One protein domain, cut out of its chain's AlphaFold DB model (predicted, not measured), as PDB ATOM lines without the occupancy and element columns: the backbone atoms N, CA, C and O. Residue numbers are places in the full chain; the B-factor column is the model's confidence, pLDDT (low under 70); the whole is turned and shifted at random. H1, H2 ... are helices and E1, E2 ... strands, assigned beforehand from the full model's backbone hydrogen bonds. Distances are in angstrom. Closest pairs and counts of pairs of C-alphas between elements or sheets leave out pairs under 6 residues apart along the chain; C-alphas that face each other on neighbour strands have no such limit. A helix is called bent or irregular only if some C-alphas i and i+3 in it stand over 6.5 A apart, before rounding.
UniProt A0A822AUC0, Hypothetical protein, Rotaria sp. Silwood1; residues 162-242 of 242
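AT A GLANCE: This is residues 162 to 242 of the 242 residues of the protein "Hypothetical protein" of Rotaria sp. Silwood1 (UniProt A0A822AUC0). A small three-stranded sheet, E3, E5, E4, has H1a, the first arm of a bent helix, running along its E4 edge on one face, while the hairpin of E1 and E2 lies apart beyond its E3 edge. The loop of residues 174 to 187 reaches out from the hairpin and folds back to E3, with residues 177 to 182 sticking out. The 81 printed residues hold one named helix and five named strands, in the order E1, E2, E3, H1, E4, E5; both sheets are antiparallel and the class is mixed, helices and strands. The whole is loose and flat, with a radius of gyration of the C-alphas of 15.6 A and spans of 45 by 35 by 17 A.

HOW THE PARTS SIT: Start at the hairpin of E1, residues 162 to 165, and E2, residues 170 to 173, where N 163 and O 171 are within hydrogen-bond range at 2.9 A. E3, residues 188 to 191, is apart from E2 and antiparallel to the inner strand E5, residues 238 to 241; look at N 188 and O 241, 2.8 A. H1, residues 199 to 225, was assigned as one helix by its hydrogen bonds but is bent, with C-alphas 215 and 218 7.4 A apart; its arms, H1a, residues 199 to 215, and H1b, residues 218 to 225, are only just about perpendicular at 72 degrees. H1b is irregular, with C-alphas 219 and 222 7.0 A apart, and is not on the sheet. Every O i to N i+4 pair is within hydrogen-bond range in H1a, and 2 of 4 in H1b. E4, residues 232 to 234, forms a hairpin with E5; find N 233 and O 240, 2.8 A. H1a is on one face of the sheet, making two layers, a helix and a sheet, at a height over the sheet of 6.5 A; its closest C-alphas to E4 are those of Thr 206 and Ala 234, 5.8 A. E3, H1 and E4 make a split strand-helix-strand unit, two strands running the same way with E5 between them, its crossover right-handed.

IN THESE COORDINATES: Find C-alpha 162 at (242.778, 314.678, 350.320), where E1 begins. H1a runs 24.2 A from C-alpha 199 at (266.108, 301.987, 372.215), and H1b runs 11.7 A. E2 runs 10.2 A, E3 9.7 A, and E5 10.5 A to C-alpha 241 at (257.198, 302.704, 351.676).

THE WHOLE: The C-alphas farthest apart are those of Ser 177 and Ile 200, 45.1 A. The link from E2 to E3 is long, and the printed part has no cut. No printed residue is under 70 in pLDDT.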
ATOM      1  N   LYS A 162     243.271 315.770 349.475       97.38
ATOM      2  CA  LYS A 162     242.778 314.678 350.320       97.38
ATOM      3  C   LYS A 162     241.482 314.135 349.727       97.38
ATOM      4  O   LYS A 162     240.478 314.841 349.721       97.38
ATOM      5  N   ILE A 163     241.502 312.891 349.259       97.38
ATOM      6  CA  ILE A 163     240.341 312.253 348.620       97.38
ATOM      7  C   ILE A 163     239.576 311.326 349.563       97.38
ATOM      8  O   ILE A 163     238.397 311.056 349.339       97.38
ATOM      9  N   LYS A 164     240.224 310.833 350.625       97.31
ATOM     10  CA  LYS A 164     239.583 309.961 351.614       97.31
ATOM     11  C   LYS A 164     240.285 310.035 352.962       97.31
ATOM     12  O   LYS A 164     241.506 310.162 353.029       97.31
ATOM     13  N   GLU A 165     239.510 309.928 354.032       97.50
ATOM     14  CA  GLU A 165     240.008 309.848 355.401       97.50
ATOM     15  C   GLU A 165     239.039 309.035 356.258       97.50
ATOM     16  O   GLU A 165     237.822 309.159 356.118       97.50
ATOM     17  N   ASN A 166     239.591 308.200 357.131       96.69
ATOM     18  CA  ASN A 166     238.874 307.552 358.221       96.69
ATOM     19  C   ASN A 166     239.812 307.395 359.430       96.69
ATOM     20  O   ASN A 166     240.903 307.962 359.454       96.69
ATOM     21  N   GLU A 167     239.395 306.625 360.434       96.06
ATOM     22  CA  GLU A 167     240.193 306.392 361.645       96.06
ATOM     23  C   GLU A 167     241.537 305.676 361.393       96.06
ATOM     24  O   GLU A 167     242.454 305.810 362.199       96.06
ATOM     25  N   PHE A 168     241.686 304.966 360.268       93.81
ATOM     26  CA  PHE A 168     242.867 304.154 359.959       93.81
ATOM     27  C   PHE A 168     243.829 304.805 358.962       93.81
ATOM     28  O   PHE A 168     245.029 304.538 359.017       93.81
ATOM     29  N   TYR A 169     243.345 305.635 358.030       96.00
ATOM     30  CA  TYR A 169     244.201 306.223 356.997       96.00
ATOM     31  C   TYR A 169     243.728 307.582 356.485       96.00
ATOM     32  O   TYR A 169     242.562 307.966 356.582       96.00
ATOM     33  N   ARG A 170     244.671 308.282 355.845       97.38
ATOM     34  CA  ARG A 170     244.439 309.480 355.034       97.38
ATOM     35  C   ARG A 170     245.043 309.259 353.661       97.38
ATOM     36  O   ARG A 170     246.226 308.945 353.566       97.38
ATOM     37  N   LEU A 171     244.240 309.442 352.622       97.81
ATOM     38  CA  LEU A 171     244.662 309.271 351.240       97.81
ATOM     39  C   LEU A 171     244.665 310.615 350.523       97.81
ATOM     40  O   LEU A 171     243.639 311.298 350.439       97.81
ATOM     41  N   TYR A 172     245.830 310.952 349.986       97.62
ATOM     42  CA  TYR A 172     246.045 312.112 349.142       97.62
ATOM     43  C   TYR A 172     246.320 311.654 347.713       97.62
ATOM     44  O   TYR A 172     246.982 310.641 347.508       97.62
ATOM     45  N   TYR A 173     245.806 312.397 346.740       95.25
ATOM     46  CA  TYR A 173     245.964 312.098 345.323       95.25
ATOM     47  C   TYR A 173     246.250 313.372 344.532       95.25
ATOM     48  O   TYR A 173     245.711 314.438 344.835       95.25
ATOM     49  N   VAL A 174     247.083 313.243 343.505       92.56
ATOM     50  CA  VAL A 174     247.284 314.247 342.461       92.56
ATOM     51  C   VAL A 174     247.438 313.517 341.129       92.56
ATOM     52  O   VAL A 174     248.198 312.557 341.049       92.56
ATOM     53  N   ASP A 175     246.703 313.953 340.104       89.88
ATOM     54  CA  ASP A 175     246.897 313.468 338.734       89.88
ATOM     55  C   ASP A 175     248.121 314.147 338.109       89.88
ATOM     56  O   ASP A 175     248.333 315.352 338.290       89.88
ATOM     57  N   ASP A 176     248.914 313.401 337.342       89.12
ATOM     58  CA  ASP A 176     250.041 313.982 336.614       89.12
ATOM     59  C   ASP A 176     249.582 314.661 335.312       89.12
ATOM     60  O   ASP A 176     249.693 314.127 334.208       89.12
ATOM     61  N   SER A 177     249.088 315.893 335.439       88.00
ATOM     62  CA  SER A 177     248.732 316.739 334.292       88.00
ATOM     63  C   SER A 177     249.907 317.570 333.744       88.00
ATOM     64  O   SER A 177     249.754 318.248 332.715       88.00
ATOM     65  N   PHE A 178     251.083 317.520 334.391       88.31
ATOM     66  CA  PHE A 178     252.257 318.338 334.056       88.31
ATOM     67  C   PHE A 178     253.355 317.546 333.329       88.31
ATOM     68  O   PHE A 178     253.726 317.940 332.224       88.31
ATOM     69  N   TYR A 179     253.872 316.459 333.912       88.88
ATOM     70  CA  TYR A 179     254.995 315.697 333.349       88.88
ATOM     71  C   TYR A 179     254.543 314.693 332.287       88.88
ATOM     72  O   TYR A 179     255.242 314.523 331.289       88.88
ATOM     73  N   LYS A 180     253.364 314.088 332.472       88.06
ATOM     74  CA  LYS A 180     252.718 313.156 331.537       88.06
ATOM     75  C   LYS A 180     253.621 311.987 331.141       88.06
ATOM     76  O   LYS A 180     253.707 311.623 329.970       88.06
ATOM     77  N   LEU A 181     254.302 311.412 332.128       91.38
ATOM     78  CA  LEU A 181     255.079 310.185 331.956       91.38
ATOM     79  C   LEU A 181     254.247 308.975 332.409       91.38
ATOM     80  O   LEU A 181     253.412 309.124 333.301       91.38
ATOM     81  N   PRO A 182     254.470 307.772 331.847       92.50
ATOM     82  CA  PRO A 182     253.794 306.543 332.270       92.50
ATOM     83  C   PRO A 182     254.391 306.029 333.590       92.50
ATOM     84  O   PRO A 182     254.955 304.943 333.672       92.50
ATOM     85  N   LYS A 183     254.344 306.869 334.625       92.44
ATOM     86  CA  LYS A 183     254.933 306.637 335.940       92.44
ATOM     87  C   LYS A 183     253.949 307.058 337.017       92.44
ATOM     88  O   LYS A 183     253.248 308.056 336.876       92.44
ATOM     89  N   ALA A 184     253.954 306.323 338.118       93.12
ATOM     90  CA  ALA A 184     253.226 306.674 339.323       93.12
ATOM     91  C   ALA A 184     254.167 306.582 340.522       93.12
ATOM     92  O   ALA A 184     255.069 305.748 340.551       93.12
ATOM     93  N   TYR A 185     253.932 307.438 341.510       94.38
ATOM     94  CA  TYR A 185     254.645 307.426 342.780       94.38
ATOM     95  C   TYR A 185     253.643 307.096 343.879       94.38
ATOM     96  O   TYR A 185     252.634 307.791 344.027       94.38
ATOM     97  N   LEU A 186     253.904 306.030 344.633       96.38
ATOM     98  CA  LEU A 186     253.027 305.566 345.701       96.38
ATOM     99  C   LEU A 186     253.742 305.722 347.035       96.38
ATOM    100  O   LEU A 186     254.656 304.977 347.353       96.38
ATOM    101  N   TYR A 187     253.308 306.695 347.828       96.25
ATOM    102  CA  TYR A 187     253.905 306.972 349.126       96.25
ATOM    103  C   TYR A 187     252.991 306.486 350.251       96.25
ATOM    104  O   TYR A 187     251.857 306.953 350.391       96.25
ATOM    105  N   PHE A 188     253.509 305.598 351.094       96.44
ATOM    106  CA  PHE A 188     252.827 305.075 352.271       96.44
ATOM    107  C   PHE A 188     253.629 305.376 353.534       96.44
ATOM    108  O   PHE A 188     254.821 305.092 353.618       96.44
ATOM    109  N   GLU A 189     252.956 305.898 354.557       95.56
ATOM    110  CA  GLU A 189     253.536 306.117 355.881       95.56
ATOM    111  C   GLU A 189     252.680 305.416 356.936       95.56
ATOM    112  O   GLU A 189     251.569 305.841 357.258       95.56
ATOM    113  N   PHE A 190     253.214 304.332 357.485       95.06
ATOM    114  CA  PHE A 190     252.609 303.551 358.553       95.06
ATOM    115  C   PHE A 190     253.078 304.100 359.890       95.06
ATOM    116  O   PHE A 190     254.264 304.031 360.214       95.06
ATOM    117  N   ARG A 191     252.154 304.641 360.684       93.50
ATOM    118  CA  ARG A 191     252.482 305.222 361.986       93.50
ATOM    119  C   ARG A 191     252.403 304.174 363.089       93.50
ATOM    120  O   ARG A 191     251.378 303.520 363.246       93.50
ATOM    121  N   ASN A 192     253.475 304.049 363.864       90.69
ATOM    122  CA  ASN A 192     253.576 303.138 364.998       90.69
ATOM    123  C   ASN A 192     254.047 303.912 366.243       90.69
ATOM    124  O   ASN A 192     255.218 304.305 366.296       90.69
ATOM    125  N   PRO A 193     253.184 304.113 367.259       89.94
ATOM    126  CA  PRO A 193     253.550 304.856 368.463       89.94
ATOM    127  C   PRO A 193     254.634 304.153 369.289       89.94
ATOM    128  O   PRO A 193     255.374 304.821 370.000       89.94
ATOM    129  N   LEU A 194     254.769 302.826 369.170       89.06
ATOM    130  CA  LEU A 194     255.733 302.045 369.950       89.06
ATOM    131  C   LEU A 194     257.175 302.222 369.481       89.06
ATOM    132  O   LEU A 194     258.107 301.865 370.191       89.06
ATOM    133  N   ARG A 195     257.380 302.760 368.280       87.38
ATOM    134  CA  ARG A 195     258.676 302.700 367.618       87.38
ATOM    135  C   ARG A 195     259.806 303.369 368.407       87.38
ATOM    136  O   ARG A 195     260.882 302.795 368.515       87.38
ATOM    137  N   ASN A 196     259.573 304.573 368.915       88.62
ATOM    138  CA  ASN A 196     260.597 305.368 369.598       88.62
ATOM    139  C   ASN A 196     260.347 305.447 371.107       88.62
ATOM    140  O   ASN A 196     260.787 306.398 371.746       88.62
ATOM    141  N   VAL A 197     259.606 304.487 371.670       93.25
ATOM    142  CA  VAL A 197     259.342 304.453 373.115       93.25
ATOM    143  C   VAL A 197     260.636 304.212 373.889       93.25
ATOM    144  O   VAL A 197     260.871 304.849 374.910       93.25
ATOM    145  N   ASP A 198     261.504 303.342 373.374       94.00
ATOM    146  CA  ASP A 198     262.815 303.057 373.943       94.00
ATOM    147  C   ASP A 198     263.803 302.575 372.853       94.00
ATOM    148  O   ASP A 198     263.400 302.294 371.714       94.00
ATOM    149  N   PRO A 199     265.109 302.468 373.168       95.44
ATOM    150  CA  PRO A 199     266.108 301.987 372.215       95.44
ATOM    151  C   PRO A 199     265.872 300.556 371.710       95.44
ATOM    152  O   PRO A 199     266.312 300.222 370.609       95.44
ATOM    153  N   ILE A 200     265.195 299.700 372.483       95.88
ATOM    154  CA  ILE A 200     264.933 298.309 372.098       95.88
ATOM    155  C   ILE A 200     263.899 298.289 370.971       95.88
ATOM    156  O   ILE A 200     264.164 297.720 369.915       95.88
ATOM    157  N   HIS A 201     262.769 298.976 371.137       93.94
ATOM    158  CA  HIS A 201     261.744 299.111 370.104       93.94
ATOM    159  C   HIS A 201     262.272 299.797 368.849       93.94
ATOM    160  O   HIS A 201     261.968 299.346 367.739       93.94
ATOM    161  N   PHE A 202     263.110 300.823 369.009       94.00
ATOM    162  CA  PHE A 202     263.760 301.481 367.881       94.00
ATOM    163  C   PHE A 202     264.575 300.471 367.065       94.00
ATOM    164  O   PHE A 202     264.343 300.303 365.866       94.00
ATOM    165  N   ASN A 203     265.463 299.730 367.734       94.94
ATOM    166  CA  ASN A 203     266.319 298.735 367.094       94.94
ATOM    167  C   ASN A 203     265.518 297.576 366.486       94.94
ATOM    168  O   ASN A 203     265.830 297.153 365.375       94.94
ATOM    169  N   MET A 204     264.468 297.091 367.158       94.06
ATOM    170  CA  MET A 204     263.601 296.030 366.634       94.06
ATOM    171  C   MET A 204     262.894 296.454 365.344       94.06
ATOM    172  O   MET A 204     262.902 295.700 364.377       94.06
ATOM    173  N   ASN A 205     262.336 297.668 365.286       93.00
ATOM    174  CA  ASN A 205     261.693 298.174 364.067       93.00
ATOM    175  C   ASN A 205     262.712 298.347 362.927       93.00
ATOM    176  O   ASN A 205     262.427 297.997 361.780       93.00
ATOM    177  N   THR A 206     263.913 298.849 363.229       94.25
ATOM    178  CA  THR A 206     264.992 298.966 362.238       94.25
ATOM    179  C   THR A 206     265.441 297.601 361.715       94.25
ATOM    180  O   THR A 206     265.632 297.451 360.508       94.25
ATOM    181  N   LEU A 207     265.605 296.605 362.589       96.06
ATOM    182  CA  LEU A 207     265.956 295.239 362.196       96.06
ATOM    183  C   LEU A 207     264.845 294.589 361.378       96.06
ATOM    184  O   LEU A 207     265.139 293.998 360.344       96.06
ATOM    185  N   TYR A 208     263.587 294.759 361.779       95.19
ATOM    186  CA  TYR A 208     262.434 294.271 361.028       95.19
ATOM    187  C   TYR A 208     262.438 294.788 359.584       95.19
ATOM    188  O   TYR A 208     262.407 293.993 358.653       95.19
ATOM    189  N   VAL A 209     262.580 296.104 359.381       95.38
ATOM    190  CA  VAL A 209     262.653 296.695 358.033       95.38
ATOM    191  C   VAL A 209     263.815 296.118 357.219       95.38
ATOM    192  O   VAL A 209     263.653 295.844 356.030       95.38
ATOM    193  N   LYS A 210     264.982 295.910 357.841       96.56
ATOM    194  CA  LYS A 210     266.138 295.304 357.167       96.56
ATOM    195  C   LYS A 210     265.871 293.856 356.754       96.56
ATOM    196  O   LYS A 210     266.173 293.507 355.622       96.56
ATOM    197  N   LEU A 211     265.283 293.051 357.637       97.44
ATOM    198  CA  LEU A 211     264.942 291.653 357.358       97.44
ATOM    199  C   LEU A 211     263.883 291.533 356.259       97.44
ATOM    200  O   LEU A 211     263.997 290.677 355.390       97.44
ATOM    201  N   VAL A 212     262.884 292.421 356.250       96.44
ATOM    202  CA  VAL A 212     261.881 292.457 355.177       96.44
ATOM    203  C   VAL A 212     262.542 292.789 353.839       96.44
ATOM    204  O   VAL A 212     262.308 292.078 352.866       96.44
ATOM    205  N   LYS A 213     263.410 293.810 353.783       95.38
ATOM    206  CA  LYS A 213     264.166 294.130 352.560       95.38
ATOM    207  C   LYS A 213     264.989 292.952 352.061       95.38
ATOM    208  O   LYS A 213     264.947 292.649 350.875       95.38
ATOM    209  N   ASP A 214     265.723 292.308 352.963       96.00
ATOM    210  CA  ASP A 214     266.549 291.143 352.649       96.00
ATOM    211  C   ASP A 214     265.694 290.026 352.031       96.00
ATOM    212  O   ASP A 214     265.944 289.613 350.902       96.00
ATOM    213  N   SER A 215     264.573 289.679 352.677       96.50
ATOM    214  CA  SER A 215     263.639 288.650 352.193       96.50
ATOM    215  C   SER A 215     262.984 288.958 350.841       96.50
ATOM    216  O   SER A 215     262.578 288.042 350.130       96.50
ATOM    217  N   LEU A 216     262.869 290.239 350.475       94.62
ATOM    218  CA  LEU A 216     262.260 290.675 349.217       94.62
ATOM    219  C   LEU A 216     263.282 290.873 348.097       94.62
ATOM    220  O   LEU A 216     262.872 291.015 346.949       94.62
ATOM    221  N   THR A 217     264.585 290.898 348.399       93.38
ATOM    222  CA  THR A 217     265.624 291.357 347.461       93.38
ATOM    223  C   THR A 217     265.623 290.551 346.163       93.38
ATOM    224  O   THR A 217     265.611 291.137 345.084       93.38
ATOM    225  N   GLU A 218     265.559 289.222 346.242       90.44
ATOM    226  CA  GLU A 218     265.535 288.366 345.046       90.44
ATOM    227  C   GLU A 218     264.257 288.550 344.215       90.44
ATOM    228  O   GLU A 218     264.304 288.532 342.987       90.44
ATOM    229  N   VAL A 219     263.119 288.782 344.878       89.69
ATOM    230  CA  VAL A 219     261.803 288.928 344.236       89.69
ATOM    231  C   VAL A 219     261.683 290.261 343.499       89.69
ATOM    232  O   VAL A 219     261.125 290.326 342.407       89.69
ATOM    233  N   VAL A 220     262.199 291.335 344.093       93.50
ATOM    234  CA  VAL A 220     262.063 292.704 343.570       93.50
ATOM    235  C   VAL A 220     263.171 293.091 342.596       93.50
ATOM    236  O   VAL A 220     263.018 294.072 341.873       93.50
ATOM    237  N   TYR A 221     264.279 292.347 342.544       93.75
ATOM    238  CA  TYR A 221     265.403 292.682 341.671       93.75
ATOM    239  C   TYR A 221     265.017 292.748 340.178       93.75
ATOM    240  O   TYR A 221     265.328 293.759 339.542       93.75
ATOM    241  N   PRO A 222     264.268 291.778 339.604       94.06
ATOM    242  CA  PRO A 222     263.773 291.897 338.231       94.06
ATOM    243  C   PRO A 222     262.870 293.127 338.033       94.06
ATOM    244  O   PRO A 222     263.005 293.846 337.044       94.06
ATOM    245  N   ALA A 223     262.021 293.448 339.015       94.06
ATOM    246  CA  ALA A 223     261.181 294.645 338.980       94.06
ATOM    247  C   ALA A 223     262.004 295.942 338.930       94.06
ATOM    248  O   ALA A 223     261.722 296.823 338.116       94.06
ATOM    249  N   GLN A 224     263.076 296.028 339.721       93.19
ATOM    250  CA  GLN A 224     263.985 297.173 339.717       93.19
ATOM    251  C   GLN A 224     264.691 297.351 338.372       93.19
ATOM    252  O   GLN A 224     264.792 298.483 337.894       93.19
ATOM    253  N   LEU A 225     265.129 296.256 337.738       91.50
ATOM    254  CA  LEU A 225     265.669 296.293 336.374       91.50
ATOM    255  C   LEU A 225     264.621 296.773 335.358       91.50
ATOM    256  O   LEU A 225     264.955 297.535 334.460       91.50
ATOM    257  N   GLY A 226     263.351 296.402 335.547       91.31
ATOM    258  CA  GLY A 226     262.208 296.881 334.758       91.31
ATOM    259  C   GLY A 226     261.823 298.346 335.001       91.31
ATOM    260  O   GLY A 226     260.877 298.843 334.395       91.31
ATOM    261  N   GLY A 227     262.530 299.062 335.881       90.12
ATOM    262  CA  GLY A 227     262.235 300.453 336.228       90.12
ATOM    263  C   GLY A 227     261.210 300.634 337.354       90.12
ATOM    264  O   GLY A 227     260.872 301.777 337.665       90.12
ATOM    265  N   LEU A 228     260.756 299.554 338.000       93.00
ATOM    266  CA  LEU A 228     259.894 299.600 339.183       93.00
ATOM    267  C   LEU A 228     260.748 299.592 340.456       93.00
ATOM    268  O   LEU A 228     261.248 298.560 340.900       93.00
ATOM    269  N   GLN A 229     260.926 300.771 341.040       92.69
ATOM    270  CA  GLN A 229     261.698 300.954 342.264       92.69
ATOM    271  C   GLN A 229     260.787 300.934 343.488       92.69
ATOM    272  O   GLN A 229     259.628 301.329 343.406       92.69
ATOM    273  N   TYR A 230     261.338 300.503 344.622       94.19
ATOM    274  CA  TYR A 230     260.709 300.679 345.923       94.19
ATOM    275  C   TYR A 230     261.759 301.045 346.973       94.19
ATOM    276  O   TYR A 230     262.922 300.633 346.893       94.19
ATOM    277  N   GLU A 231     261.341 301.773 347.999       94.06
ATOM    278  CA  GLU A 231     262.132 302.059 349.181       94.06
ATOM    279  C   GLU A 231     261.311 301.793 350.440       94.06
ATOM    280  O   GLU A 231     260.340 302.478 350.736       94.06
ATOM    281  N   LEU A 232     261.740 300.811 351.231       95.06
ATOM    282  CA  LEU A 232     261.212 300.569 352.574       95.06
ATOM    283  C   LEU A 232     262.121 301.240 353.616       95.06
ATOM    284  O   LEU A 232     263.333 301.054 353.593       95.06
ATOM    285  N   SER A 233     261.615 302.009 354.568       94.69
ATOM    286  CA  SER A 233     262.489 302.635 355.570       94.69
ATOM    287  C   SER A 233     261.819 302.775 356.930       94.69
ATOM    288  O   SER A 233     260.604 302.922 357.052       94.69
ATOM    289  N   ALA A 234     262.622 302.720 357.991       92.81
ATOM    290  CA  ALA A 234     262.177 303.109 359.321       92.81
ATOM    291  C   ALA A 234     262.427 304.623 359.486       92.81
ATOM    292  O   ALA A 234     263.553 305.033 359.740       92.81
ATOM    293  N   VAL A 235     261.380 305.457 359.380       91.62
ATOM    294  CA  VAL A 235     261.423 306.952 359.461       91.62
ATOM    295  C   VAL A 235     261.571 307.571 360.866       91.62
ATOM    296  O   VAL A 235     262.512 307.196 361.527       91.62
ATOM    297  N   ASN A 236     260.685 308.403 361.419       86.62
ATOM    298  CA  ASN A 236     260.637 308.648 362.883       86.62
ATOM    299  C   ASN A 236     259.332 308.134 363.497       86.62
ATOM    300  O   ASN A 236     259.327 307.608 364.600       86.62
ATOM    301  N   TYR A 237     258.228 308.238 362.763       87.69
ATOM    302  CA  TYR A 237     256.895 307.929 363.279       87.69
ATOM    303  C   TYR A 237     256.426 306.499 362.991       87.69
ATOM    304  O   TYR A 237     255.296 306.161 363.322       87.69
ATOM    305  N   GLY A 238     257.269 305.657 362.387       92.44
ATOM    306  CA  GLY A 238     256.924 304.279 362.029       92.44
ATOM    307  C   GLY A 238     257.694 303.784 360.805       92.44
ATOM    308  O   GLY A 238     258.920 303.856 360.805       92.44
ATOM    309  N   ILE A 239     257.007 303.285 359.784       94.88
ATOM    310  CA  ILE A 239     257.611 302.711 358.573       94.88
ATOM    311  C   ILE A 239     257.098 303.469 357.352       94.88
ATOM    312  O   ILE A 239     255.937 303.860 357.305       94.88
ATOM    313  N   GLN A 240     257.961 303.679 356.371       95.94
ATOM    314  CA  GLN A 240     257.637 304.331 355.112       95.94
ATOM    315  C   GLN A 240     257.914 303.375 353.955       95.94
ATOM    316  O   GLN A 240     258.896 302.632 353.995       95.94
ATOM    317  N   ILE A 241     257.037 303.396 352.955       96.19
ATOM    318  CA  ILE A 241     257.198 302.704 351.676       96.19
ATOM    319  C   ILE A 241     257.016 303.743 350.575       96.19
ATOM    320  O   ILE A 241     256.022 304.472 350.597       96.19
ATOM    321  N   ILE A 242     257.975 303.827 349.660       93.00
ATOM    322  CA  ILE A 242     257.946 304.679 348.463       93.00
ATOM    323  C   ILE A 242     258.124 303.798 347.235       93.00
ATOM    324  O   ILE A 242     258.884 302.814 347.370       93.00
TER     325      ILE A 242